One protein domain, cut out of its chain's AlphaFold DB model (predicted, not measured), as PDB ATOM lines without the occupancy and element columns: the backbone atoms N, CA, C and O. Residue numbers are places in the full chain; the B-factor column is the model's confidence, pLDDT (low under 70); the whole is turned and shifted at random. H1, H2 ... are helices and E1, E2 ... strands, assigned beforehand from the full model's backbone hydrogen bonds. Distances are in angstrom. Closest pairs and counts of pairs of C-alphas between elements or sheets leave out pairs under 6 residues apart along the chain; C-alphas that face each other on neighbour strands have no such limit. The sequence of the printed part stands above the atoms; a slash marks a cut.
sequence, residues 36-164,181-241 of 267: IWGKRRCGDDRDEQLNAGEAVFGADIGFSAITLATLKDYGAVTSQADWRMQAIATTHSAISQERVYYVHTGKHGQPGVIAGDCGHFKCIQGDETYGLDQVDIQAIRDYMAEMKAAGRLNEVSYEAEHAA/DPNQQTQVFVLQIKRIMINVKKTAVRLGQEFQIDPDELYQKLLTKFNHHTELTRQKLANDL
ATOM      1  N   ILE A  36     -10.606 -18.497 210.377       50.75
ATOM      2  CA  ILE A  36      -9.887 -17.712 211.380       50.75
ATOM      3  C   ILE A  36     -10.637 -17.729 212.730       50.75
ATOM      4  O   ILE A  36     -10.017 -17.665 213.786       50.75
ATOM      5  N   TRP A  37     -11.965 -17.898 212.704       47.81
ATOM      6  CA  TRP A  37     -12.892 -17.657 213.822       47.81
ATOM      7  C   TRP A  37     -12.917 -18.779 214.876       47.81
ATOM      8  O   TRP A  37     -13.587 -18.647 215.898       47.81
ATOM      9  N   GLY A  38     -12.192 -19.874 214.633       52.53
ATOM     10  CA  GLY A  38     -12.005 -20.980 215.578       52.53
ATOM     11  C   GLY A  38     -10.623 -21.019 216.238       52.53
ATOM     12  O   GLY A  38     -10.389 -21.854 217.112       52.53
ATOM     13  N   LYS A  39      -9.690 -20.145 215.830       60.75
ATOM     14  CA  LYS A  39      -8.314 -20.149 216.343       60.75
ATOM     15  C   LYS A  39      -8.187 -19.160 217.494       60.75
ATOM     16  O   LYS A  39      -8.562 -18.002 217.348       60.75
ATOM     17  N   ARG A  40      -7.647 -19.601 218.629       68.50
ATOM     18  CA  ARG A  40      -7.255 -18.727 219.745       68.50
ATOM     19  C   ARG A  40      -5.741 -18.627 219.773       68.50
ATOM     20  O   ARG A  40      -5.054 -19.563 219.385       68.50
ATOM     21  N   ARG A  41      -5.219 -17.486 220.192       70.06
ATOM     22  CA  ARG A  41      -3.786 -17.269 220.350       70.06
ATOM     23  C   ARG A  41      -3.511 -16.514 221.632       70.06
ATOM     24  O   ARG A  41      -4.403 -15.929 222.246       70.06
ATOM     25  N   CYS A  42      -2.249 -16.533 222.016       71.06
ATOM     26  CA  CYS A  42      -1.763 -15.634 223.036       71.06
ATOM     27  C   CYS A  42      -1.775 -14.194 222.500       71.06
ATOM     28  O   CYS A  42      -1.625 -13.991 221.294       71.06
ATOM     29  N   GLY A  43      -1.920 -13.200 223.381       59.06
ATOM     30  CA  GLY A  43      -1.698 -11.788 223.026       59.06
ATOM     31  C   GLY A  43      -0.280 -11.491 222.515       59.06
ATOM     32  O   GLY A  43      -0.061 -10.438 221.930       59.06
ATOM     33  N   ASP A  44       0.645 -12.433 222.709       61.69
ATOM     34  CA  ASP A  44       1.982 -12.508 222.116       61.69
ATOM     35  C   ASP A  44       1.907 -12.546 220.574       61.69
ATOM     36  O   ASP A  44       1.191 -13.374 220.003       61.69
ATOM     37  N   ASP A  45       2.586 -11.613 219.907       65.31
ATOM     38  CA  ASP A  45       2.465 -11.338 218.469       65.31
ATOM     39  C   ASP A  45       3.645 -11.855 217.627       65.31
ATOM     40  O   ASP A  45       3.711 -11.565 216.429       65.31
ATOM     41  N   ARG A  46       4.532 -12.668 218.220       64.56
ATOM     42  CA  ARG A  46       5.780 -13.157 217.605       64.56
ATOM     43  C   ARG A  46       5.618 -14.020 216.340       64.56
ATOM     44  O   ARG A  46       6.627 -14.304 215.697       64.56
ATOM     45  N   ASP A  47       4.406 -14.448 215.966       59.88
ATOM     46  CA  ASP A  47       4.163 -15.297 214.783       59.88
ATOM     47  C   ASP A  47       2.984 -14.831 213.901       59.88
ATOM     48  O   ASP A  47       1.800 -14.954 214.238       59.88
ATOM     49  N   GLU A  48       3.324 -14.386 212.689       53.69
ATOM     50  CA  GLU A  48       2.416 -13.946 211.626       53.69
ATOM     51  C   GLU A  48       1.371 -14.974 211.181       53.69
ATOM     52  O   GLU A  48       0.272 -14.587 210.758       53.69
ATOM     53  N   GLN A  49       1.675 -16.272 211.254       51.16
ATOM     54  CA  GLN A  49       0.814 -17.324 210.706       51.16
ATOM     55  C   GLN A  49      -0.442 -17.560 211.553       51.16
ATOM     56  O   GLN A  49      -1.448 -18.080 211.058       51.16
ATOM     57  N   LEU A  50      -0.412 -17.136 212.817       52.59
ATOM     58  CA  LEU A  50      -1.496 -17.323 213.783       52.59
ATOM     59  C   LEU A  50      -2.116 -16.017 214.268       52.59
ATOM     60  O   LEU A  50      -3.164 -16.057 214.913       52.59
ATOM     61  N   ASN A  51      -1.565 -14.875 213.847       51.44
ATOM     62  CA  ASN A  51      -2.010 -13.511 214.159       51.44
ATOM     63  C   ASN A  51      -3.451 -13.165 213.733       51.44
ATOM     64  O   ASN A  51      -3.905 -12.039 213.909       51.44
ATOM     65  N   ALA A  52      -4.188 -14.118 213.167       51.78
ATOM     66  CA  ALA A  52      -5.596 -13.968 212.844       51.78
ATOM     67  C   ALA A  52      -6.540 -14.456 213.966       51.78
ATOM     68  O   ALA A  52      -7.707 -14.084 213.959       51.78
ATOM     69  N   GLY A  53      -6.062 -15.291 214.896       58.22
ATOM     70  CA  GLY A  53      -6.889 -15.861 215.962       58.22
ATOM     71  C   GLY A  53      -7.221 -14.882 217.091       58.22
ATOM     72  O   GLY A  53      -6.586 -13.838 217.236       58.22
ATOM     73  N   GLU A  54      -8.190 -15.264 217.921       65.69
ATOM     74  CA  GLU A  54      -8.619 -14.487 219.084       65.69
ATOM     75  C   GLU A  54      -7.499 -14.381 220.117       65.69
ATOM     76  O   GLU A  54      -7.057 -15.399 220.660       65.69
ATOM     77  N   ALA A  55      -7.051 -13.158 220.387       65.81
ATOM     78  CA  ALA A  55      -5.942 -12.888 221.287       65.81
ATOM     79  C   ALA A  55      -6.433 -12.783 222.737       65.81
ATOM     80  O   ALA A  55      -7.118 -11.829 223.114       65.81
ATOM     81  N   VAL A  56      -6.075 -13.779 223.548       67.94
ATOM     82  CA  VAL A  56      -6.318 -13.809 224.997       67.94
ATOM     83  C   VAL A  56      -5.028 -14.161 225.729       67.94
ATOM     84  O   VAL A  56      -4.147 -14.828 225.181       67.94
ATOM     85  N   PHE A  57      -4.886 -13.724 226.976       70.06
ATOM     86  CA  PHE A  57      -3.683 -14.003 227.751       70.06
ATOM     87  C   PHE A  57      -3.417 -15.498 227.898       70.06
ATOM     88  O   PHE A  57      -4.269 -16.254 228.363       70.06
ATOM     89  N   GLY A  58      -2.223 -15.924 227.485       64.44
ATOM     90  CA  GLY A  58      -1.815 -17.326 227.549       64.44
ATOM     91  C   GLY A  58      -2.715 -18.280 226.761       64.44
ATOM     92  O   GLY A  58      -2.697 -19.473 227.043       64.44
ATOM     93  N   ALA A  59      -3.497 -17.786 225.793       79.00
ATOM     94  CA  ALA A  59      -4.412 -18.594 224.989       79.00
ATOM     95  C   ALA A  59      -5.317 -19.499 225.861       79.00
ATOM     96  O   ALA A  59      -5.954 -19.030 226.802       79.00
ATOM     97  N   ASP A  60      -5.381 -20.798 225.562       83.62
ATOM     98  CA  ASP A  60      -6.168 -21.763 226.332       83.62
ATOM     99  C   ASP A  60      -5.645 -22.006 227.750       83.62
ATOM    100  O   ASP A  60      -6.440 -22.191 228.670       83.62
ATOM    101  N   ILE A  61      -4.323 -22.000 227.941       88.31
ATOM    102  CA  ILE A  61      -3.724 -22.354 229.231       88.31
ATOM    103  C   ILE A  61      -3.889 -21.234 230.262       88.31
ATOM    104  O   ILE A  61      -4.229 -21.502 231.415       88.31
ATOM    105  N   GLY A  62      -3.734 -19.976 229.836       89.44
ATOM    106  CA  GLY A  62      -3.967 -18.813 230.692       89.44
ATOM    107  C   GLY A  62      -5.436 -18.682 231.093       89.44
ATOM    108  O   GLY A  62      -5.735 -18.461 232.265       89.44
ATOM    109  N   PHE A  63      -6.358 -18.915 230.152       89.69
ATOM    110  CA  PHE A  63      -7.795 -18.875 230.432       89.69
ATOM    111  C   PHE A  63      -8.198 -19.925 231.479       89.69
ATOM    112  O   PHE A  63      -8.896 -19.605 232.438       89.69
ATOM    113  N   SER A  64      -7.701 -21.159 231.346       92.56
ATOM    114  CA  SER A  64      -7.953 -22.234 232.314       92.56
ATOM    115  C   SER A  64      -7.389 -21.926 233.700       92.56
ATOM    116  O   SER A  64      -8.060 -22.169 234.703       92.56
ATOM    117  N   ALA A  65      -6.197 -21.328 233.773       93.12
ATOM    118  CA  ALA A  65      -5.609 -20.912 235.041       93.12
ATOM    119  C   ALA A  65      -6.437 -19.816 235.737       93.12
ATOM    120  O   ALA A  65      -6.717 -19.924 236.932       93.12
ATOM    121  N   ILE A  66      -6.911 -18.812 234.990       93.38
ATOM    122  CA  ILE A  66      -7.805 -17.767 235.516       93.38
ATOM    123  C   ILE A  66      -9.137 -18.362 235.994       93.38
ATOM    124  O   ILE A  66      -9.634 -17.966 237.055       93.38
ATOM    125  N   THR A  67      -9.701 -19.341 235.276       94.06
ATOM    126  CA  THR A  67     -10.903 -20.045 235.738       94.06
ATOM    127  C   THR A  67     -10.663 -20.739 237.073       94.06
ATOM    128  O   THR A  67     -11.435 -20.520 238.008       94.06
ATOM    129  N   LEU A  68      -9.620 -21.573 237.183       95.12
ATOM    130  CA  LEU A  68      -9.353 -22.303 238.425       95.12
ATOM    131  C   LEU A  68      -9.149 -21.335 239.589       95.12
ATOM    132  O   LEU A  68      -9.766 -21.507 240.638       95.12
ATOM    133  N   ALA A  69      -8.369 -20.276 239.369       94.31
ATOM    134  CA  ALA A  69      -8.138 -19.239 240.364       94.31
ATOM    135  C   ALA A  69      -9.455 -18.606 240.824       94.31
ATOM    136  O   ALA A  69      -9.618 -18.321 242.004       94.31
ATOM    137  N   THR A  70     -10.403 -18.389 239.911       94.88
ATOM    138  CA  THR A  70     -11.713 -17.809 240.237       94.88
ATOM    139  C   THR A  70     -12.587 -18.766 241.041       94.88
ATOM    140  O   THR A  70     -13.210 -18.357 242.014       94.88
ATOM    141  N   LEU A  71     -12.618 -20.050 240.685       94.12
ATOM    142  CA  LEU A  71     -13.428 -21.039 241.404       94.12
ATOM    143  C   LEU A  71     -12.925 -21.300 242.829       94.12
ATOM    144  O   LEU A  71     -13.733 -21.609 243.707       94.12
ATOM    145  N   LYS A  72     -11.624 -21.121 243.098       91.25
ATOM    146  CA  LYS A  72     -11.081 -21.211 244.466       91.25
ATOM    147  C   LYS A  72     -11.678 -20.164 245.407       91.25
ATOM    148  O   LYS A  72     -11.859 -20.467 246.585       91.25
ATOM    149  N   ASP A  73     -12.087 -19.002 244.894       89.62
ATOM    150  CA  ASP A  73     -12.755 -17.965 245.694       89.62
ATOM    151  C   ASP A  73     -14.126 -18.429 246.232       89.62
ATOM    152  O   ASP A  73     -14.674 -17.803 247.138       89.62
ATOM    153  N   TYR A  74     -14.690 -19.514 245.687       85.56
ATOM    154  CA  TYR A  74     -15.985 -20.064 246.096       85.56
ATOM    155  C   TYR A  74     -15.889 -21.206 247.111       85.56
ATOM    156  O   TYR A  74     -16.933 -21.635 247.594       85.56
ATOM    157  N   GLY A  75     -14.690 -21.695 247.460       76.81
ATOM    158  CA  GLY A  75     -14.441 -22.671 248.537       76.81
ATOM    159  C   GLY A  75     -15.145 -24.033 248.384       76.81
ATOM    160  O   GLY A  75     -14.492 -25.040 248.122       76.81
ATOM    161  N   ALA A  76     -16.473 -24.074 248.509       63.28
ATOM    162  CA  ALA A  76     -17.343 -25.248 248.398       63.28
ATOM    163  C   ALA A  76     -17.250 -25.983 247.047       63.28
ATOM    164  O   ALA A  76     -17.475 -27.186 246.977       63.28
ATOM    165  N   VAL A  77     -16.878 -25.287 245.972       74.56
ATOM    166  CA  VAL A  77     -16.640 -25.900 244.652       74.56
ATOM    167  C   VAL A  77     -15.436 -26.844 244.691       74.56
ATOM    168  O   VAL A  77     -15.429 -27.897 244.060       74.56
ATOM    169  N   THR A  78     -14.425 -26.493 245.486       74.38
ATOM    170  CA  THR A  78     -13.134 -27.192 245.511       74.38
ATOM    171  C   THR A  78     -13.137 -28.481 246.336       74.38
ATOM    172  O   THR A  78     -12.152 -29.218 246.315       74.38
ATOM    173  N   SER A  79     -14.233 -28.779 247.048       74.06
ATOM    174  CA  SER A  79     -14.371 -30.007 247.841       74.06
ATOM    175  C   SER A  79     -14.823 -31.222 247.028       74.06
ATOM    176  O   SER A  79     -14.824 -32.333 247.553       74.06
ATOM    177  N   GLN A  80     -15.233 -31.034 245.770       77.44
ATOM    178  CA  GLN A  80     -15.579 -32.144 244.881       77.44
ATOM    179  C   GLN A  80     -14.306 -32.827 244.368       77.44
ATOM    180  O   GLN A  80     -13.314 -32.164 244.063       77.44
ATOM    181  N   ALA A  81     -14.327 -34.157 244.250       76.88
ATOM    182  CA  ALA A  81     -13.262 -34.870 243.552       76.88
ATOM    183  C   ALA A  81     -13.199 -34.388 242.091       76.88
ATOM    184  O   ALA A  81     -14.232 -34.128 241.483       76.88
ATOM    185  N   ASP A  82     -11.992 -34.226 241.550       86.12
ATOM    186  CA  ASP A  82     -11.736 -33.872 240.144       86.12
ATOM    187  C   ASP A  82     -12.297 -32.525 239.642       86.12
ATOM    188  O   ASP A  82     -12.246 -32.246 238.439       86.12
ATOM    189  N   TRP A  83     -12.733 -31.631 240.543       92.88
ATOM    190  CA  TRP A  83     -13.316 -30.324 240.188       92.88
ATOM    191  C   TRP A  83     -12.444 -29.509 239.220       92.88
ATOM    192  O   TRP A  83     -12.963 -28.784 238.374       92.88
ATOM    193  N   ARG A  84     -11.113 -29.653 239.306       94.69
ATOM    194  CA  ARG A  84     -10.141 -28.990 238.421       94.69
ATOM    195  C   ARG A  84     -10.320 -29.419 236.972       94.69
ATOM    196  O   ARG A  84     -10.485 -28.574 236.097       94.69
ATOM    197  N   MET A  85     -10.314 -30.729 236.725       93.69
ATOM    198  CA  MET A  85     -10.446 -31.294 235.380       93.69
ATOM    199  C   MET A  85     -11.810 -30.950 234.786       93.69
ATOM    200  O   MET A  85     -11.898 -30.542 233.629       93.69
ATOM    201  N   GLN A  86     -12.860 -31.029 235.605       93.31
ATOM    202  CA  GLN A  86     -14.213 -30.639 235.222       93.31
ATOM    203  C   GLN A  86     -14.294 -29.144 234.876       93.31
ATOM    204  O   GLN A  86     -14.808 -28.786 233.821       93.31
ATOM    205  N   ALA A  87     -13.716 -28.263 235.695       94.62
ATOM    206  CA  ALA A  87     -13.694 -26.823 235.440       94.62
ATOM    207  C   ALA A  87     -12.930 -26.461 234.161       94.62
ATOM    208  O   ALA A  87     -13.411 -25.648 233.363       94.62
ATOM    209  N   ILE A  88     -11.766 -27.080 233.937       93.88
ATOM    210  CA  ILE A  88     -10.969 -26.901 232.718       93.88
ATOM    211  C   ILE A  88     -11.784 -27.363 231.500       93.88
ATOM    212  O   ILE A  88     -11.976 -26.598 230.553       93.88
ATOM    213  N   ALA A  89     -12.347 -28.574 231.540       92.12
ATOM    214  CA  ALA A  89     -13.156 -29.119 230.453       92.12
ATOM    215  C   ALA A  89     -14.389 -28.253 230.139       92.12
ATOM    216  O   ALA A  89     -14.661 -27.962 228.968       92.12
ATOM    217  N   THR A  90     -15.103 -27.795 231.168       92.38
ATOM    218  CA  THR A  90     -16.285 -26.938 231.033       92.38
ATOM    219  C   THR A  90     -15.925 -25.583 230.440       92.38
ATOM    220  O   THR A  90     -16.574 -25.163 229.479       92.38
ATOM    221  N   THR A  91     -14.851 -24.947 230.919       91.62
ATOM    222  CA  THR A  91     -14.314 -23.690 230.362       91.62
ATOM    223  C   THR A  91     -14.084 -23.826 228.868       91.62
ATOM    224  O   THR A  91     -14.635 -23.083 228.060       91.62
ATOM    225  N   HIS A  92     -13.336 -24.852 228.490       87.31
ATOM    226  CA  HIS A  92     -12.998 -25.153 227.114       87.31
ATOM    227  C   HIS A  92     -14.213 -25.447 226.230       87.31
ATOM    228  O   HIS A  92     -14.273 -24.976 225.093       87.31
ATOM    229  N   SER A  93     -15.203 -26.177 226.748       87.12
ATOM    230  CA  SER A  93     -16.457 -26.447 226.037       87.12
ATOM    231  C   SER A  93     -17.298 -25.185 225.806       87.12
ATOM    232  O   SER A  93     -18.044 -25.109 224.830       87.12
ATOM    233  N   ALA A  94     -17.172 -24.185 226.685       86.19
ATOM    234  CA  ALA A  94     -17.909 -22.933 226.588       86.19
ATOM    235  C   ALA A  94     -17.362 -22.022 225.478       86.19
ATOM    236  O   ALA A  94     -18.121 -21.280 224.850       86.19
ATOM    237  N   ILE A  95     -16.049 -22.082 225.239       78.62
ATOM    238  CA  ILE A  95     -15.321 -21.132 224.388       78.62
ATOM    239  C   ILE A  95     -14.836 -21.731 223.058       78.62
ATOM    240  O   ILE A  95     -14.630 -20.978 222.111       78.62
ATOM    241  N   SER A  96     -14.704 -23.058 222.937       71.12
ATOM    242  CA  SER A  96     -14.274 -23.735 221.702       71.12
ATOM    243  C   SER A  96     -15.402 -24.567 221.086       71.12
ATOM    244  O   SER A  96     -15.806 -25.588 221.640       71.12
ATOM    245  N   GLN A  97     -15.894 -24.156 219.912       62.88
ATOM    246  CA  GLN A  97     -16.914 -24.911 219.163       62.88
ATOM    247  C   GLN A  97     -16.336 -26.168 218.501       62.88
ATOM    248  O   GLN A  97     -16.990 -27.207 218.466       62.88
ATOM    249  N   GLU A  98     -15.096 -26.087 218.014       64.62
ATOM    250  CA  GLU A  98     -14.422 -27.171 217.290       64.62
ATOM    251  C   GLU A  98     -13.580 -28.060 218.201       64.62
ATOM    252  O   GLU A  98     -12.971 -29.021 217.737       64.62
ATOM    253  N   ARG A  99     -13.553 -27.771 219.514       68.25
ATOM    254  CA  ARG A  99     -12.836 -28.588 220.499       68.25
ATOM    255  C   ARG A  99     -11.328 -28.697 220.218       68.25
ATOM    256  O   ARG A  99     -10.691 -29.619 220.731       68.25
ATOM    257  N   VAL A 100     -10.797 -27.750 219.443       74.75
ATOM    258  CA  VAL A 100      -9.372 -27.534 219.185       74.75
ATOM    259  C   VAL A 100      -8.855 -26.469 220.152       74.75
ATOM    260  O   VAL A 100      -9.516 -25.450 220.398       74.75
ATOM    261  N   TYR A 101      -7.682 -26.736 220.708       81.62
ATOM    262  CA  TYR A 101      -7.001 -25.941 221.718       81.62
ATOM    263  C   TYR A 101      -5.727 -25.354 221.145       81.62
ATOM    264  O   TYR A 101      -5.097 -25.952 220.274       81.62
ATOM    265  N   TYR A 102      -5.341 -24.199 221.656       83.38
ATOM    266  CA  TYR A 102      -4.180 -23.463 221.211       83.38
ATOM    267  C   TYR A 102      -3.375 -23.009 222.411       83.38
ATOM    268  O   TYR A 102      -3.866 -22.308 223.294       83.38
ATOM    269  N   VAL A 103      -2.110 -23.388 222.412       86.00
ATOM    270  CA  VAL A 103      -1.115 -22.907 223.363       86.00
ATOM    271  C   VAL A 103       0.142 -22.547 222.595       86.00
ATOM    272  O   VAL A 103       0.313 -22.926 221.435       86.00
ATOM    273  N   HIS A 104       1.032 -21.817 223.244       85.06
ATOM    274  CA  HIS A 104       2.329 -21.530 222.670       85.06
ATOM    275  C   HIS A 104       3.425 -21.759 223.696       85.06
ATOM    276  O   HIS A 104       3.216 -21.620 224.902       85.06
ATOM    277  N   THR A 105       4.602 -22.062 223.181       86.06
ATOM    278  CA  THR A 105       5.868 -21.988 223.885       86.06
ATOM    279  C   THR A 105       6.769 -20.992 223.153       86.06
ATOM    280  O   THR A 105       6.442 -20.504 222.071       86.06
ATOM    281  N   GLY A 106       7.886 -20.642 223.768       81.38
ATOM    282  CA  GLY A 106       8.955 -19.868 223.154       81.38
ATOM    283  C   GLY A 106      10.210 -20.715 222.964       81.38
ATOM    284  O   GLY A 106      10.310 -21.828 223.487       81.38
ATOM    285  N   LYS A 107      11.181 -20.138 222.260       80.56
ATOM    286  CA  LYS A 107      12.532 -20.666 222.021       80.56
ATOM    287  C   LYS A 107      13.249 -21.173 223.278       80.56
ATOM    288  O   LYS A 107      14.049 -22.100 223.197       80.56
ATOM    289  N   HIS A 108      12.963 -20.581 224.440       83.56
ATOM    290  CA  HIS A 108      13.576 -20.955 225.722       83.56
ATOM    291  C   HIS A 108      12.717 -21.946 226.526       83.56
ATOM    292  O   HIS A 108      12.980 -22.206 227.701       83.56
ATOM    293  N   GLY A 109      11.669 -22.498 225.910       82.19
ATOM    294  CA  GLY A 109      10.796 -23.499 226.507       82.19
ATOM    295  C   GLY A 109      11.497 -24.825 226.731       82.19
ATOM    296  O   GLY A 109      12.223 -25.329 225.876       82.19
ATOM    297  N   GLN A 110      11.248 -25.424 227.894       84.75
ATOM    298  CA  GLN A 110      11.759 -26.753 228.190       84.75
ATOM    299  C   GLN A 110      11.145 -27.784 227.221       84.75
ATOM    300  O   GLN A 110       9.914 -27.869 227.131       84.75
ATOM    301  N   PRO A 111      11.960 -28.612 226.540       81.00
ATOM    302  CA  PRO A 111      11.452 -29.651 225.651       81.00
ATOM    303  C   PRO A 111      10.465 -30.584 226.362       81.00
ATOM    304  O   PRO A 111      10.726 -31.059 227.466       81.00
ATOM    305  N   GLY A 112       9.327 -30.850 225.719       81.75
ATOM    306  CA  GLY A 112       8.286 -31.736 226.247       81.75
ATOM    307  C   GLY A 112       7.362 -31.109 227.298       81.75
ATOM    308  O   GLY A 112       6.375 -31.741 227.668       81.75
ATOM    309  N   VAL A 113       7.621 -29.877 227.746       85.88
ATOM    310  CA  VAL A 113       6.734 -29.153 228.665       85.88
ATOM    311  C   VAL A 113       5.784 -28.270 227.868       85.88
ATOM    312  O   VAL A 113       6.211 -27.311 227.228       85.88
ATOM    313  N   ILE A 114       4.488 -28.578 227.948       87.75
ATOM    314  CA  ILE A 114       3.452 -27.795 227.272       87.75
ATOM    315  C   ILE A 114       3.464 -26.358 227.791       87.75
ATOM    316  O   ILE A 114       3.410 -26.131 229.004       87.75
ATOM    317  N   ALA A 115       3.515 -25.405 226.859       85.88
ATOM    318  CA  ALA A 115       3.587 -23.975 227.147       85.88
ATOM    319  C   ALA A 115       4.751 -23.598 228.085       85.88
ATOM    320  O   ALA A 115       4.641 -22.670 228.893       85.88
ATOM    321  N   GLY A 116       5.873 -24.324 227.984       85.19
ATOM    322  CA  GLY A 116       7.032 -24.194 228.873       85.19
ATOM    323  C   GLY A 116       7.658 -22.796 228.914       85.19
ATOM    324  O   GLY A 116       8.325 -22.451 229.889       85.19
ATOM    325  N   ASP A 117       7.413 -21.973 227.895       86.06
ATOM    326  CA  ASP A 117       7.851 -20.576 227.837       86.06
ATOM    327  C   ASP A 117       6.726 -19.592 227.461       86.06
ATOM    328  O   ASP A 117       6.936 -18.562 226.825       86.06
ATOM    329  N   CYS A 118       5.495 -19.891 227.890       86.56
ATOM    330  CA  CYS A 118       4.402 -18.923 227.863       86.56
ATOM    331  C   CYS A 118       4.553 -17.908 229.011       86.56
ATOM    332  O   CYS A 118       4.348 -18.248 230.179       86.56
ATOM    333  N   GLY A 119       4.861 -16.649 228.683       84.38
ATOM    334  CA  GLY A 119       5.010 -15.570 229.668       84.38
ATOM    335  C   GLY A 119       3.774 -15.377 230.555       84.38
ATOM    336  O   GLY A 119       3.893 -15.322 231.773       84.38
ATOM    337  N   HIS A 120       2.572 -15.373 229.971       86.19
ATOM    338  CA  HIS A 120       1.315 -15.217 230.719       86.19
ATOM    339  C   HIS A 120       1.100 -16.331 231.745       86.19
ATOM    340  O   HIS A 120       0.759 -16.057 232.895       86.19
ATOM    341  N   PHE A 121       1.363 -17.584 231.364       89.06
ATOM    342  CA  PHE A 121       1.229 -18.703 232.291       89.06
ATOM    343  C   PHE A 121       2.288 -18.650 233.399       89.06
ATOM    344  O   PHE A 121       1.949 -18.851 234.562       89.06
ATOM    345  N   LYS A 122       3.535 -18.275 233.075       87.81
ATOM    346  CA  LYS A 122       4.587 -18.022 234.076       87.81
ATOM    347  C   LYS A 122       4.199 -16.909 235.056       87.81
ATOM    348  O   LYS A 122       4.420 -17.059 236.253       87.81
ATOM    349  N   CYS A 123       3.583 -15.826 234.581       86.94
ATOM    350  CA  CYS A 123       3.093 -14.754 235.450       86.94
ATOM    351  C   CYS A 123       2.007 -15.226 236.409       86.94
ATOM    352  O   CYS A 123       2.047 -14.849 237.573       86.94
ATOM    353  N   ILE A 124       1.076 -16.063 235.947       88.31
ATOM    354  CA  ILE A 124       0.041 -16.639 236.815       88.31
ATOM    355  C   ILE A 124       0.666 -17.567 237.864       88.31
ATOM    356  O   ILE A 124       0.304 -17.505 239.033       88.31
ATOM    357  N   GLN A 125       1.636 -18.397 237.469       88.75
ATOM    358  CA  GLN A 125       2.351 -19.298 238.382       88.75
ATOM    359  C   GLN A 125       3.171 -18.556 239.447       88.75
ATOM    360  O   GLN A 125       3.327 -19.058 240.556       88.75
ATOM    361  N   GLY A 126       3.726 -17.395 239.098       85.44
ATOM    362  CA  GLY A 126       4.564 -16.582 239.979       85.44
ATOM    363  C   GLY A 126       3.811 -15.529 240.789       85.44
ATOM    364  O   GLY A 126       4.462 -14.689 241.410       85.44
ATOM    365  N   ASP A 127       2.479 -15.507 240.750       87.31
ATOM    366  CA  ASP A 127       1.680 -14.501 241.441       87.31
ATOM    367  C   ASP A 127       0.685 -15.138 242.419       87.31
ATOM    368  O   ASP A 127      -0.308 -15.761 242.036       87.31
ATOM    369  N   GLU A 128       0.962 -14.959 243.711       87.06
ATOM    370  CA  GLU A 128       0.203 -15.562 244.810       87.06
ATOM    371  C   GLU A 128      -1.265 -15.114 244.844       87.06
ATOM    372  O   GLU A 128      -2.108 -15.820 245.397       87.06
ATOM    373  N   THR A 129      -1.610 -13.985 244.214       88.00
ATOM    374  CA  THR A 129      -2.994 -13.479 244.168       88.00
ATOM    375  C   THR A 129      -3.943 -14.384 243.375       88.00
ATOM    376  O   THR A 129      -5.155 -14.352 243.598       88.00
ATOM    377  N   TYR A 130      -3.424 -15.242 242.487       89.75
ATOM    378  CA  TYR A 130      -4.230 -16.282 241.840       89.75
ATOM    379  C   TYR A 130      -4.535 -17.460 242.767       89.75
ATOM    380  O   TYR A 130      -5.445 -18.236 242.477       89.75
ATOM    381  N   GLY A 131      -3.789 -17.607 243.866       90.69
ATOM    382  CA  GLY A 131      -3.981 -18.670 244.845       90.69
ATOM    383  C   GLY A 131      -3.838 -20.079 244.271       90.69
ATOM    384  O   GLY A 131      -4.379 -21.013 244.858       90.69
ATOM    385  N   LEU A 132      -3.171 -20.250 243.124       92.44
ATOM    386  CA  LEU A 132      -2.982 -21.552 242.487       92.44
ATOM    387  C   LEU A 132      -1.811 -22.300 243.124       92.44
ATOM    388  O   LEU A 132      -0.721 -21.758 243.279       92.44
ATOM    389  N   ASP A 133      -2.037 -23.561 243.467       92.31
ATOM    390  CA  ASP A 133      -1.012 -24.468 243.972       92.31
ATOM    391  C   ASP A 133      -0.473 -25.384 242.857       92.31
ATOM    392  O   ASP A 133      -0.945 -25.382 241.718       92.31
ATOM    393  N   GLN A 134       0.544 -26.191 243.171       91.62
ATOM    394  CA  GLN A 134       1.141 -27.106 242.190       91.62
ATOM    395  C   GLN A 134       0.153 -28.161 241.674       91.62
ATOM    396  O   GLN A 134       0.306 -28.622 240.545       91.62
ATOM    397  N   VAL A 135      -0.870 -28.527 242.455       92.56
ATOM    398  CA  VAL A 135      -1.901 -29.479 242.021       92.56
ATOM    399  C   VAL A 135      -2.791 -28.833 240.958       92.56
ATOM    400  O   VAL A 135      -3.112 -29.475 239.960       92.56
ATOM    401  N   ASP A 136      -3.136 -27.553 241.122       93.44
ATOM    402  CA  ASP A 136      -3.866 -26.779 240.111       93.44
ATOM    403  C   ASP A 136      -3.073 -26.686 238.798       93.44
ATOM    404  O   ASP A 136      -3.601 -26.955 237.716       93.44
ATOM    405  N   ILE A 137      -1.784 -26.346 238.893       92.62
ATOM    406  CA  ILE A 137      -0.897 -26.228 237.730       92.62
ATOM    407  C   ILE A 137      -0.718 -27.572 237.022       92.62
ATOM    408  O   ILE A 137      -0.726 -27.619 235.788       92.62
ATOM    409  N   GLN A 138      -0.572 -28.659 237.780       92.44
ATOM    410  CA  GLN A 138      -0.431 -29.992 237.213       92.44
ATOM    411  C   GLN A 138      -1.715 -30.433 236.503       92.44
ATOM    412  O   GLN A 138      -1.628 -30.881 235.366       92.44
ATOM    413  N   ALA A 139      -2.896 -30.193 237.083       93.75
ATOM    414  CA  ALA A 139      -4.173 -30.518 236.439       93.75
ATOM    415  C   ALA A 139      -4.348 -29.805 235.085       93.75
ATOM    416  O   ALA A 139      -4.803 -30.404 234.112       93.75
ATOM    417  N   ILE A 140      -3.934 -28.536 234.990       94.19
ATOM    418  CA  ILE A 140      -3.931 -27.803 233.717       94.19
ATOM    419  C   ILE A 140      -3.006 -28.484 232.702       94.19
ATOM    420  O   ILE A 140      -3.395 -28.685 231.551       94.19
ATOM    421  N   ARG A 141      -1.784 -28.843 233.106       92.19
ATOM    422  CA  ARG A 141      -0.809 -29.493 232.216       92.19
ATOM    423  C   ARG A 141      -1.273 -30.872 231.761       92.19
ATOM    424  O   ARG A 141      -1.141 -31.170 230.576       92.19
ATOM    425  N   ASP A 142      -1.841 -31.661 232.665       93.25
ATOM    426  CA  ASP A 142      -2.371 -32.993 232.377       93.25
ATOM    427  C   ASP A 142      -3.514 -32.906 231.367       93.25
ATOM    428  O   ASP A 142      -3.475 -33.580 230.339       93.25
ATOM    429  N   TYR A 143      -4.458 -31.979 231.568       93.12
ATOM    430  CA  TYR A 143      -5.529 -31.746 230.599       93.12
ATOM    431  C   TYR A 143      -4.987 -31.371 229.214       93.12
ATOM    432  O   TYR A 143      -5.423 -31.908 228.194       93.12
ATOM    433  N   MET A 144      -4.007 -30.465 229.142       92.06
ATOM    434  CA  MET A 144      -3.406 -30.097 227.858       92.06
ATOM    435  C   MET A 144      -2.671 -31.285 227.219       92.06
ATOM    436  O   MET A 144      -2.753 -31.470 226.005       92.06
ATOM    437  N   ALA A 145      -1.996 -32.119 228.011       92.31
ATOM    438  CA  ALA A 145      -1.336 -33.328 227.525       92.31
ATOM    439  C   ALA A 145      -2.341 -34.345 226.966       92.31
ATOM    440  O   ALA A 145      -2.112 -34.882 225.880       92.31
ATOM    441  N   GLU A 146      -3.482 -34.544 227.631       92.88
ATOM    442  CA  GLU A 146      -4.588 -35.361 227.120       92.88
ATOM    443  C   GLU A 146      -5.107 -34.823 225.782       92.88
ATOM    444  O   GLU A 146      -5.281 -35.577 224.822       92.88
ATOM    445  N   MET A 147      -5.302 -33.505 225.675       91.81
ATOM    446  CA  MET A 147      -5.757 -32.889 224.429       91.81
ATOM    447  C   MET A 147      -4.710 -32.998 223.315       91.81
ATOM    448  O   MET A 147      -5.076 -33.196 222.155       91.81
ATOM    449  N   LYS A 148      -3.415 -32.930 223.644       90.69
ATOM    450  CA  LYS A 148      -2.313 -33.160 222.698       90.69
ATOM    451  C   LYS A 148      -2.298 -34.597 222.194       90.69
ATOM    452  O   LYS A 148      -2.257 -34.811 220.985       90.69
ATOM    453  N   ALA A 149      -2.404 -35.572 223.095       91.31
ATOM    454  CA  ALA A 149      -2.474 -36.989 222.747       91.31
ATOM    455  C   ALA A 149      -3.704 -37.314 221.880       91.31
ATOM    456  O   ALA A 149      -3.625 -38.145 220.979       91.31
ATOM    457  N   ALA A 150      -4.819 -36.610 222.097       90.56
ATOM    458  CA  ALA A 150      -6.034 -36.730 221.294       90.56
ATOM    459  C   ALA A 150      -5.984 -35.983 219.943       90.56
ATOM    460  O   ALA A 150      -6.989 -35.959 219.234       90.56
ATOM    461  N   GLY A 151      -4.867 -35.334 219.588       88.81
ATOM    462  CA  GLY A 151      -4.739 -34.548 218.353       88.81
ATOM    463  C   GLY A 151      -5.580 -33.267 218.340       88.81
ATOM    464  O   GLY A 151      -5.924 -32.755 217.278       88.81
ATOM    465  N   ARG A 152      -5.956 -32.765 219.520       88.69
ATOM    466  CA  ARG A 152      -6.848 -31.612 219.705       88.69
ATOM    467  C   ARG A 152      -6.131 -30.372 220.228       88.69
ATOM    468  O   ARG A 152      -6.745 -29.314 220.254       88.69
ATOM    469  N   LEU A 153      -4.865 -30.471 220.627       87.62
ATOM    470  CA  LEU A 153      -4.038 -29.329 221.024       87.62
ATOM    471  C   LEU A 153      -3.044 -28.970 219.918       87.62
ATOM    472  O   LEU A 153      -2.180 -29.772 219.572       87.62
ATOM    473  N   ASN A 154      -3.126 -27.732 219.440       84.88
ATOM    474  CA  ASN A 154      -2.098 -27.092 218.638       84.88
ATOM    475  C   ASN A 154      -1.169 -26.312 219.569       84.88
ATOM    476  O   ASN A 154      -1.554 -25.295 220.146       84.88
ATOM    477  N   GLU A 155       0.056 -26.802 219.716       84.44
ATOM    478  CA  GLU A 155       1.123 -26.079 220.396       84.44
ATOM    479  C   GLU A 155       2.040 -25.430 219.364       84.44
ATOM    480  O   GLU A 155       2.495 -26.080 218.424       84.44
ATOM    481  N   VAL A 156       2.294 -24.143 219.553       79.19
ATOM    482  CA  VAL A 156       3.047 -23.306 218.621       79.19
ATOM    483  C   VAL A 156       4.364 -22.912 219.274       79.19
ATOM    484  O   VAL A 156       4.361 -22.488 220.426       79.19
ATOM    485  N   SER A 157       5.481 -23.038 218.561       79.56
ATOM    486  CA  SER A 157       6.786 -22.583 219.051       79.56
ATOM    487  C   SER A 157       7.121 -21.225 218.451       79.56
ATOM    488  O   SER A 157       7.210 -21.094 217.232       79.56
ATOM    489  N   TYR A 158       7.292 -20.215 219.301       75.69
ATOM    490  CA  TYR A 158       7.765 -18.899 218.886       75.69
ATOM    491  C   TYR A 158       9.290 -18.843 218.973       75.69
ATOM    492  O   TYR A 158       9.864 -18.836 220.063       75.69
ATOM    493  N   GLU A 159       9.939 -18.779 217.813       73.69
ATOM    494  CA  GLU A 159      11.405 -18.777 217.697       73.69
ATOM    495  C   GLU A 159      12.024 -17.373 217.831       73.69
ATOM    496  O   GLU A 159      13.222 -17.241 218.089       73.69
ATOM    497  N   ALA A 160      11.221 -16.318 217.666       70.00
ATOM    498  CA  ALA A 160      11.667 -14.936 217.813       70.00
ATOM    499  C   ALA A 160      11.791 -14.523 219.293       70.00
ATOM    500  O   ALA A 160      11.039 -14.984 220.162       70.00
ATOM    501  N   GLU A 161      12.735 -13.622 219.575       70.44
ATOM    502  CA  GLU A 161      12.813 -12.952 220.877       70.44
ATOM    503  C   GLU A 161      11.649 -11.964 221.033       70.44
ATOM    504  O   GLU A 161      11.120 -11.434 220.054       70.44
ATOM    505  N   HIS A 162      11.254 -11.726 222.283       69.62
ATOM    506  CA  HIS A 162      10.236 -10.734 222.615       69.62
ATOM    507  C   HIS A 162      10.791  -9.320 222.459       69.62
ATOM    508  O   HIS A 162      11.759  -8.961 223.127       69.62
ATOM    509  N   ALA A 163      10.157  -8.513 221.610       70.38
ATOM    510  CA  ALA A 163      10.464  -7.095 221.432       70.38
ATOM    511  C   ALA A 163       9.184  -6.244 221.436       70.38
ATOM    512  O   ALA A 163       9.107  -5.217 220.755       70.38
ATOM    513  N   ALA A 164       8.172  -6.695 222.187       72.12
ATOM    514  CA  ALA A 164       6.931  -5.965 222.363       72.12
ATOM    515  C   ALA A 164       7.201  -4.581 222.945       72.12
ATOM    516  O   ALA A 164       8.036  -4.387 223.827       72.12
ATOM    517  N   ASP A 181       5.920  -7.694 211.097       49.62
ATOM    518  CA  ASP A 181       7.364  -7.477 211.058       49.62
ATOM    519  C   ASP A 181       8.048  -7.905 212.367       49.62
ATOM    520  O   ASP A 181       8.143  -7.112 213.307       49.62
ATOM    521  N   PRO A 182       8.561  -9.149 212.444       43.88
ATOM    522  CA  PRO A 182       9.336  -9.614 213.591       43.88
ATOM    523  C   PRO A 182      10.684  -8.888 213.749       43.88
ATOM    524  O   PRO A 182      11.328  -9.051 214.783       43.88
ATOM    525  N   ASN A 183      11.111  -8.079 212.766       49.25
ATOM    526  CA  ASN A 183      12.363  -7.318 212.791       49.25
ATOM    527  C   ASN A 183      12.180  -5.837 213.174       49.25
ATOM    528  O   ASN A 183      13.171  -5.102 213.211       49.25
ATOM    529  N   GLN A 184      10.955  -5.372 213.458       51.53
ATOM    530  CA  GLN A 184      10.700  -3.980 213.846       51.53
ATOM    531  C   GLN A 184      10.424  -3.791 215.338       51.53
ATOM    532  O   GLN A 184       9.780  -4.602 215.997       51.53
ATOM    533  N   GLN A 185      10.869  -2.634 215.837       49.91
ATOM    534  CA  GLN A 185      10.715  -2.098 217.198       49.91
ATOM    535  C   GLN A 185       9.257  -1.748 217.583       49.91
ATOM    536  O   GLN A 185       9.018  -0.813 218.346       49.91
ATOM    537  N   THR A 186       8.267  -2.442 217.025       60.81
ATOM    538  CA  THR A 186       6.842  -2.090 217.138       60.81
ATOM    539  C   THR A 186       5.943  -3.318 217.258       60.81
ATOM    540  O   THR A 186       4.768  -3.244 216.916       60.81
ATOM    541  N   GLN A 187       6.468  -4.442 217.758       69.69
ATOM    542  CA  GLN A 187       5.619  -5.530 218.254       69.69
ATOM    543  C   GLN A 187       4.682  -4.983 219.343       69.69
ATOM    544  O   GLN A 187       5.066  -4.103 220.116       69.69
ATOM    545  N   VAL A 188       3.448  -5.469 219.416       74.75
ATOM    546  CA  VAL A 188       2.478  -5.055 220.440       74.75
ATOM    547  C   VAL A 188       1.743  -6.262 221.004       74.75
ATOM    548  O   VAL A 188       1.304  -7.147 220.273       74.75
ATOM    549  N   PHE A 189       1.535  -6.270 222.318       76.62
ATOM    550  CA  PHE A 189       0.585  -7.189 222.929       76.62
ATOM    551  C   PHE A 189      -0.828  -6.718 222.613       76.62
ATOM    552  O   PHE A 189      -1.193  -5.600 222.961       76.62
ATOM    553  N   VAL A 190      -1.643  -7.561 221.984       78.88
ATOM    554  CA  VAL A 190      -3.029  -7.209 221.638       78.88
ATOM    555  C   VAL A 190      -4.002  -7.982 222.512       78.88
ATOM    556  O   VAL A 190      -3.918  -9.206 222.611       78.88
ATOM    557  N   LEU A 191      -4.957  -7.267 223.102       79.62
ATOM    558  CA  LEU A 191      -5.987  -7.808 223.981       79.62
ATOM    559  C   LEU A 191      -7.363  -7.489 223.425       79.62
ATOM    560  O   LEU A 191      -7.786  -6.339 223.438       79.62
ATOM    561  N   GLN A 192      -8.086  -8.502 222.960       79.81
ATOM    562  CA  GLN A 192      -9.408  -8.305 222.369       79.81
ATOM    563  C   GLN A 192     -10.484  -8.295 223.450       79.81
ATOM    564  O   GLN A 192     -11.122  -9.315 223.729       79.81
ATOM    565  N   ILE A 193     -10.686  -7.130 224.060       82.00
ATOM    566  CA  ILE A 193     -11.485  -6.945 225.275       82.00
ATOM    567  C   ILE A 193     -12.905  -7.478 225.098       82.00
ATOM    568  O   ILE A 193     -13.339  -8.356 225.844       82.00
ATOM    569  N   LYS A 194     -13.605  -7.057 224.038       79.19
ATOM    570  CA  LYS A 194     -14.974  -7.527 223.766       79.19
ATOM    571  C   LYS A 194     -15.056  -9.044 223.618       79.19
ATOM    572  O   LYS A 194     -16.046  -9.660 224.016       79.19
ATOM    573  N   ARG A 195     -14.024  -9.677 223.051       78.94
ATOM    574  CA  ARG A 195     -14.021 -11.130 222.875       78.94
ATOM    575  C   ARG A 195     -13.723 -11.865 224.171       78.94
ATOM    576  O   ARG A 195     -14.385 -12.865 224.448       78.94
ATOM    577  N   ILE A 196     -12.794 -11.345 224.973       82.12
ATOM    578  CA  ILE A 196     -12.558 -11.811 226.342       82.12
ATOM    579  C   ILE A 196     -13.880 -11.786 227.110       82.12
ATOM    580  O   ILE A 196     -14.288 -12.829 227.608       82.12
ATOM    581  N   MET A 197     -14.616 -10.672 227.093       85.69
ATOM    582  CA  MET A 197     -15.908 -10.550 227.781       85.69
ATOM    583  C   MET A 197     -16.940 -11.582 227.306       85.69
ATOM    584  O   MET A 197     -17.575 -12.246 228.125       85.69
ATOM    585  N   ILE A 198     -17.079 -11.794 225.990       85.75
ATOM    586  CA  ILE A 198     -17.975 -12.827 225.437       85.75
ATOM    587  C   ILE A 198     -17.584 -14.223 225.941       85.75
ATOM    588  O   ILE A 198     -18.450 -15.008 226.337       85.75
ATOM    589  N   ASN A 199     -16.291 -14.548 225.918       85.94
ATOM    590  CA  ASN A 199     -15.786 -15.851 226.345       85.94
ATOM    591  C   ASN A 199     -15.937 -16.042 227.859       85.94
ATOM    592  O   ASN A 199     -16.340 -17.120 228.302       85.94
ATOM    593  N   VAL A 200     -15.713 -14.988 228.645       90.62
ATOM    594  CA  VAL A 200     -15.938 -14.961 230.093       90.62
ATOM    595  C   VAL A 200     -17.418 -15.158 230.410       90.62
ATOM    596  O   VAL A 200     -17.742 -16.016 231.224       90.62
ATOM    597  N   LYS A 201     -18.337 -14.480 229.708       92.44
ATOM    598  CA  LYS A 201     -19.784 -14.661 229.912       92.44
ATOM    599  C   LYS A 201     -20.241 -16.081 229.587       92.44
ATOM    600  O   LYS A 201     -20.965 -16.683 230.375       92.44
ATOM    601  N   LYS A 202     -19.794 -16.651 228.462       91.94
ATOM    602  CA  LYS A 202     -20.091 -18.052 228.109       91.94
ATOM    603  C   LYS A 202     -19.564 -19.024 229.163       91.94
ATOM    604  O   LYS A 202     -20.276 -19.949 229.548       91.94
ATOM    605  N   THR A 203     -18.335 -18.800 229.624       92.75
ATOM    606  CA  THR A 203     -17.688 -19.613 230.659       92.75
ATOM    607  C   THR A 203     -18.456 -19.529 231.973       92.75
ATOM    608  O   THR A 203     -18.792 -20.567 232.534       92.75
ATOM    609  N   ALA A 204     -18.832 -18.325 232.409       95.25
ATOM    610  CA  ALA A 204     -19.604 -18.105 233.627       95.25
ATOM    611  C   ALA A 204     -20.965 -18.814 233.592       95.25
ATOM    612  O   ALA A 204     -21.329 -19.487 234.548       95.25
ATOM    613  N   VAL A 205     -21.689 -18.751 232.467       95.69
ATOM    614  CA  VAL A 205     -22.966 -19.471 232.305       95.69
ATOM    615  C   VAL A 205     -22.775 -20.984 232.431       95.69
ATOM    616  O   VAL A 205     -23.542 -21.644 233.127       95.69
ATOM    617  N   ARG A 206     -21.759 -21.549 231.768       94.38
ATOM    618  CA  ARG A 206     -21.515 -23.000 231.789       94.38
ATOM    619  C   ARG A 206     -21.031 -23.491 233.148       94.38
ATOM    620  O   ARG A 206     -21.548 -24.480 233.648       94.38
ATOM    621  N   LEU A 207     -20.080 -22.792 233.756       94.06
ATOM    622  CA  LEU A 207     -19.578 -23.128 235.086       94.06
ATOM    623  C   LEU A 207     -20.634 -22.906 236.170       94.06
ATOM    624  O   LEU A 207     -20.714 -23.707 237.091       94.06
ATOM    625  N   GLY A 208     -21.466 -21.868 236.051       93.69
ATOM    626  CA  GLY A 208     -22.575 -21.631 236.974       93.69
ATOM    627  C   GLY A 208     -23.582 -22.781 236.970       93.69
ATOM    628  O   GLY A 208     -24.012 -23.227 238.029       93.69
ATOM    629  N   GLN A 209     -23.883 -23.336 235.790       93.19
ATOM    630  CA  GLN A 209     -24.691 -24.555 235.661       93.19
ATOM    631  C   GLN A 209     -23.998 -25.775 236.280       93.19
ATOM    632  O   GLN A 209     -24.631 -26.522 237.020       93.19
ATOM    633  N   GLU A 210     -22.709 -25.964 235.986       92.94
ATOM    634  CA  GLU A 210     -21.943 -27.141 236.413       92.94
ATOM    635  C   GLU A 210     -21.733 -27.191 237.932       92.94
ATOM    636  O   GLU A 210     -21.891 -28.232 238.564       92.94
ATOM    637  N   PHE A 211     -21.402 -26.045 238.526       92.50
ATOM    638  CA  PHE A 211     -21.000 -25.929 239.926       92.50
ATOM    639  C   PHE A 211     -22.059 -25.275 240.818       92.50
ATOM    640  O   PHE A 211     -21.796 -25.043 241.994       92.50
ATOM    641  N   GLN A 212     -23.254 -25.004 240.281       92.38
ATOM    642  CA  GLN A 212     -24.375 -24.379 240.999       92.38
ATOM    643  C   GLN A 212     -24.005 -23.016 241.611       92.38
ATOM    644  O   GLN A 212     -24.354 -22.705 242.748       92.38
ATOM    645  N   ILE A 213     -23.284 -22.207 240.837       93.25
ATOM    646  CA  ILE A 213     -22.870 -20.844 241.193       93.25
ATOM    647  C   ILE A 213     -23.734 -19.861 240.404       93.25
ATOM    648  O   ILE A 213     -24.070 -20.132 239.247       93.25
ATOM    649  N   ASP A 214     -24.064 -18.711 240.992       95.00
ATOM    650  CA  ASP A 214     -24.701 -17.625 240.249       95.00
ATOM    651  C   ASP A 214     -23.803 -17.206 239.061       95.00
ATOM    652  O   ASP A 214     -22.665 -16.761 239.268       95.00
ATOM    653  N   PRO A 215     -24.269 -17.356 237.806       94.75
ATOM    654  CA  PRO A 215     -23.470 -17.033 236.632       94.75
ATOM    655  C   PRO A 215     -23.153 -15.538 236.505       94.75
ATOM    656  O   PRO A 215     -22.169 -15.195 235.848       94.75
ATOM    657  N   ASP A 216     -23.948 -14.643 237.096       95.25
ATOM    658  CA  ASP A 216     -23.672 -13.207 237.070       95.25
ATOM    659  C   ASP A 216     -22.591 -12.835 238.089       95.25
ATOM    660  O   ASP A 216     -21.665 -12.096 237.749       95.25
ATOM    661  N   GLU A 217     -22.620 -13.422 239.288       94.69
ATOM    662  CA  GLU A 217     -21.532 -13.270 240.261       94.69
ATOM    663  C   GLU A 217     -20.217 -13.846 239.705       94.69
ATOM    664  O   GLU A 217     -19.176 -13.184 239.728       94.69
ATOM    665  N   LEU A 218     -20.271 -15.057 239.138       94.88
ATOM    666  CA  LEU A 218     -19.100 -15.716 238.561       94.88
ATOM    667  C   LEU A 218     -18.515 -14.926 237.386       94.88
ATOM    668  O   LEU A 218     -17.293 -14.842 237.245       94.88
ATOM    669  N   TYR A 219     -19.371 -14.317 236.559       95.19
ATOM    670  CA  TYR A 219     -18.946 -13.424 235.482       95.19
ATOM    671  C   TYR A 219     -18.116 -12.252 236.018       95.19
ATOM    672  O   TYR A 219     -17.024 -12.002 235.506       95.19
ATOM    673  N   GLN A 220     -18.583 -11.586 237.078       94.00
ATOM    674  CA  GLN A 220     -17.882 -10.446 237.676       94.00
ATOM    675  C   GLN A 220     -16.526 -10.843 238.278       94.00
ATOM    676  O   GLN A 220     -15.527 -10.141 238.088       94.00
ATOM    677  N   LYS A 221     -16.443 -12.000 238.951       94.00
ATOM    678  CA  LYS A 221     -15.164 -12.479 239.503       94.00
ATOM    679  C   LYS A 221     -14.167 -12.875 238.419       94.00
ATOM    680  O   LYS A 221     -13.004 -12.482 238.500       94.00
ATOM    681  N   LEU A 222     -14.616 -13.586 237.379       92.81
ATOM    682  CA  LEU A 222     -13.769 -13.908 236.227       92.81
ATOM    683  C   LEU A 222     -13.229 -12.624 235.588       92.81
ATOM    684  O   LEU A 222     -12.025 -12.508 235.364       92.81
ATOM    685  N   LEU A 223     -14.101 -11.642 235.343       91.12
ATOM    686  CA  LEU A 223     -13.714 -10.368 234.746       91.12
ATOM    687  C   LEU A 223     -12.690  -9.617 235.608       91.12
ATOM    688  O   LEU A 223     -11.697  -9.115 235.085       91.12
ATOM    689  N   THR A 224     -12.869  -9.628 236.930       90.62
ATOM    690  CA  THR A 224     -11.905  -9.063 237.887       90.62
ATOM    691  C   THR A 224     -10.527  -9.719 237.755       90.62
ATOM    692  O   THR A 224      -9.519  -9.016 237.683       90.62
ATOM    693  N   LYS A 225     -10.450 -11.055 237.646       90.25
ATOM    694  CA  LYS A 225      -9.163 -11.755 237.466       90.25
ATOM    695  C   LYS A 225      -8.535 -11.502 236.091       90.25
ATOM    696  O   LYS A 225      -7.311 -11.411 236.000       90.25
ATOM    697  N   PHE A 226      -9.337 -11.329 235.038       87.81
ATOM    698  CA  PHE A 226      -8.844 -10.910 233.718       87.81
ATOM    699  C   PHE A 226      -8.306  -9.470 233.720       87.81
ATOM    700  O   PHE A 226      -7.248  -9.215 233.137       87.81
ATOM    701  N   ASN A 227      -8.982  -8.541 234.404       84.44
ATOM    702  CA  ASN A 227      -8.500  -7.171 234.623       84.44
ATOM    703  C   ASN A 227      -7.161  -7.171 235.359       84.44
ATOM    704  O   ASN A 227      -6.189  -6.587 234.884       84.44
ATOM    705  N   HIS A 228      -7.082  -7.910 236.466       86.12
ATOM    706  CA  HIS A 228      -5.843  -8.086 237.219       86.12
ATOM    707  C   HIS A 228      -4.712  -8.653 236.352       86.12
ATOM    708  O   HIS A 228      -3.603  -8.128 236.340       86.12
ATOM    709  N   HIS A 229      -4.999  -9.679 235.543       86.44
ATOM    710  CA  HIS A 229      -3.988 -10.267 234.665       86.44
ATOM    711  C   HIS A 229      -3.509  -9.316 233.558       86.44
ATOM    712  O   HIS A 229      -2.352  -9.382 233.141       86.44
ATOM    713  N   THR A 230      -4.372  -8.403 233.109       79.19
ATOM    714  CA  THR A 230      -3.992  -7.340 232.170       79.19
ATOM    715  C   THR A 230      -2.953  -6.414 232.773       79.19
ATOM    716  O   THR A 230      -1.917  -6.160 232.156       79.19
ATOM    717  N   GLU A 231      -3.193  -5.973 234.002       78.38
ATOM    718  CA  GLU A 231      -2.269  -5.101 234.714       78.38
ATOM    719  C   GLU A 231      -0.950  -5.817 235.041       78.38
ATOM    720  O   GLU A 231       0.129  -5.264 234.843       78.38
ATOM    721  N   LEU A 232      -1.005  -7.095 235.428       79.19
ATOM    722  CA  LEU A 232       0.206  -7.897 235.618       79.19
ATOM    723  C   LEU A 232       0.995  -8.100 234.327       79.19
ATOM    724  O   LEU A 232       2.223  -8.098 234.362       79.19
ATOM    725  N   THR A 233       0.317  -8.260 233.191       74.31
ATOM    726  CA  THR A 233       0.985  -8.364 231.889       74.31
ATOM    727  C   THR A 233       1.755  -7.079 231.594       74.31
ATOM    728  O   THR A 233       2.925  -7.160 231.223       74.31
ATOM    729  N   ARG A 234       1.158  -5.905 231.852       72.00
ATOM    730  CA  ARG A 234       1.831  -4.598 231.739       72.00
ATOM    731  C   ARG A 234       3.094  -4.528 232.601       72.00
ATOM    732  O   ARG A 234       4.164  -4.189 232.106       72.00
ATOM    733  N   GLN A 235       2.966  -4.868 233.881       72.25
ATOM    734  CA  GLN A 235       4.050  -4.728 234.855       72.25
ATOM    735  C   GLN A 235       5.179  -5.740 234.624       72.25
ATOM    736  O   GLN A 235       6.352  -5.381 234.652       72.25
ATOM    737  N   LYS A 236       4.835  -7.015 234.403       72.75
ATOM    738  CA  LYS A 236       5.790  -8.134 234.466       72.75
ATOM    739  C   LYS A 236       6.258  -8.647 233.104       72.75
ATOM    740  O   LYS A 236       7.383  -9.122 233.014       72.75
ATOM    741  N   LEU A 237       5.414  -8.610 232.071       69.31
ATOM    742  CA  LEU A 237       5.750  -9.157 230.742       69.31
ATOM    743  C   LEU A 237       6.127  -8.079 229.744       69.31
ATOM    744  O   LEU A 237       6.992  -8.288 228.902       69.31
ATOM    745  N   ALA A 238       5.475  -6.931 229.854       63.41
ATOM    746  CA  ALA A 238       5.774  -5.781 229.033       63.41
ATOM    747  C   ALA A 238       7.076  -5.093 229.505       63.41
ATOM    748  O   ALA A 238       7.822  -4.596 228.676       63.41
ATOM    749  N   ASN A 239       7.433  -5.147 230.794       68.56
ATOM    750  CA  ASN A 239       8.443  -4.268 231.415       68.56
ATOM    751  C   ASN A 239       7.968  -2.806 231.444       68.56
ATOM    752  O   ASN A 239       8.636  -1.913 230.925       68.56
ATOM    753  N   ASP A 240       6.785  -2.571 232.017       66.94
ATOM    754  CA  ASP A 240       6.175  -1.239 232.137       66.94
ATOM    755  C   ASP A 240       5.918  -0.522 230.798       66.94
ATOM    756  O   ASP A 240       5.924   0.708 230.716       66.94
ATOM    757  N   LEU A 241       5.624  -1.281 229.738       72.62
ATOM    758  CA  LEU A 241       5.195  -0.697 228.463       72.62
ATOM    759  C   LEU A 241       3.887   0.076 228.633       72.62
ATOM    760  O   LEU A 241       3.029  -0.317 229.435       72.62
TER     761      LEU A 241
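This is residues 36 to 164 and 181 to 241 of the 267 residues of an uncharacterized protein of Candidatus Roizmanbacteria bacterium RIFCSPHIGHO2_12_FULL_41_11 (UniProt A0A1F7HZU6). A row of strands, E4, E3, E1, E2 and E5, caps the beginning of helix H1, which runs through the core with H3, H4, H5 and H7 packed round it. H6 covers H3 and H7, and most of these helices cross. The printed part has 190 residues with seven named helices and five named strands, in the order E1 E2 H1 H2 H3 E3 H4 H5 E4 E5 H6 H7; E3 with E4 and E1 with E2 are two parallel sheets. The class is mostly helix, and the whole is compact, with a radius of gyration of the C-alphas of 15.7 A and spans of 49 by 35 by 31 A.

Find C-alpha 101 at (-7.001, -25.941, 221.718), where E3, residues 101 to 106, begins and runs 17.1 A; E4 is residues 153 to 158, 15.9 A. E1 is residues 40 to 42, E2 residues 54 to 56, and E5 residues 187 to 192. H1, residues 59 to 72, runs 20.8 A from C-alpha 59 at (-4.412, -18.594, 224.989). Then look for H2, residues 76 to 79; H3, 83 to 95; H4, 119 to 125; H5, 134 to 149, 22.1 A; H6, 193 to 211, 25.8 A; and H7, 215 to 237, 30.8 A, ending at (5.750, -9.157, 230.742).

Start at E3 and E4, where N 105 is 2.8 A from O 156, within hydrogen-bond range; E3, H4, H5 and E4 form a strand-helix-strand unit, parallel strands joined through helices, with a right-handed crossover. In E1 and E2, N 41 is 2.8 A from O 54. The closest C-alphas of E1 and E3, Arg 40 and Tyr 102, are 5.8 A apart. E5 pairs with no named strand. The hub H1 touches H3 at a steep tilt of 50 degrees, closest at the C-alphas of Ser 64 and Ile 88, 5.6 A. Residues 66 to 70 of H1 touch H7, closest at Thr 70 and Leu 222, C-alphas 6.0 A apart. H6 touches H3, with C-alphas 94 and 203 closest at 5.3 A. H1 and H2 only just touch, only at the corner, with 3 pairs of C-alphas within 8 A, closest 72 and 78, 6.4 A. H5 and H7 are apart. Every O i to N i+4 pair is within hydrogen-bond range in H1, H3, H4, H5, H6 and H7; H2 is too short for one.

The C-alphas of Ala 76 and Asn 183 are the farthest apart, 49.7 A. Residues 165 to 180 are not printed, and C-alphas 164 and 181 stand 11.4 A apart across the cut. The links E1 to E2 and E3 to H4 are long. Mean pLDDT of the printed part is 81.3; 36 residues are under 70, among them 43 to 56 and 181 to 187.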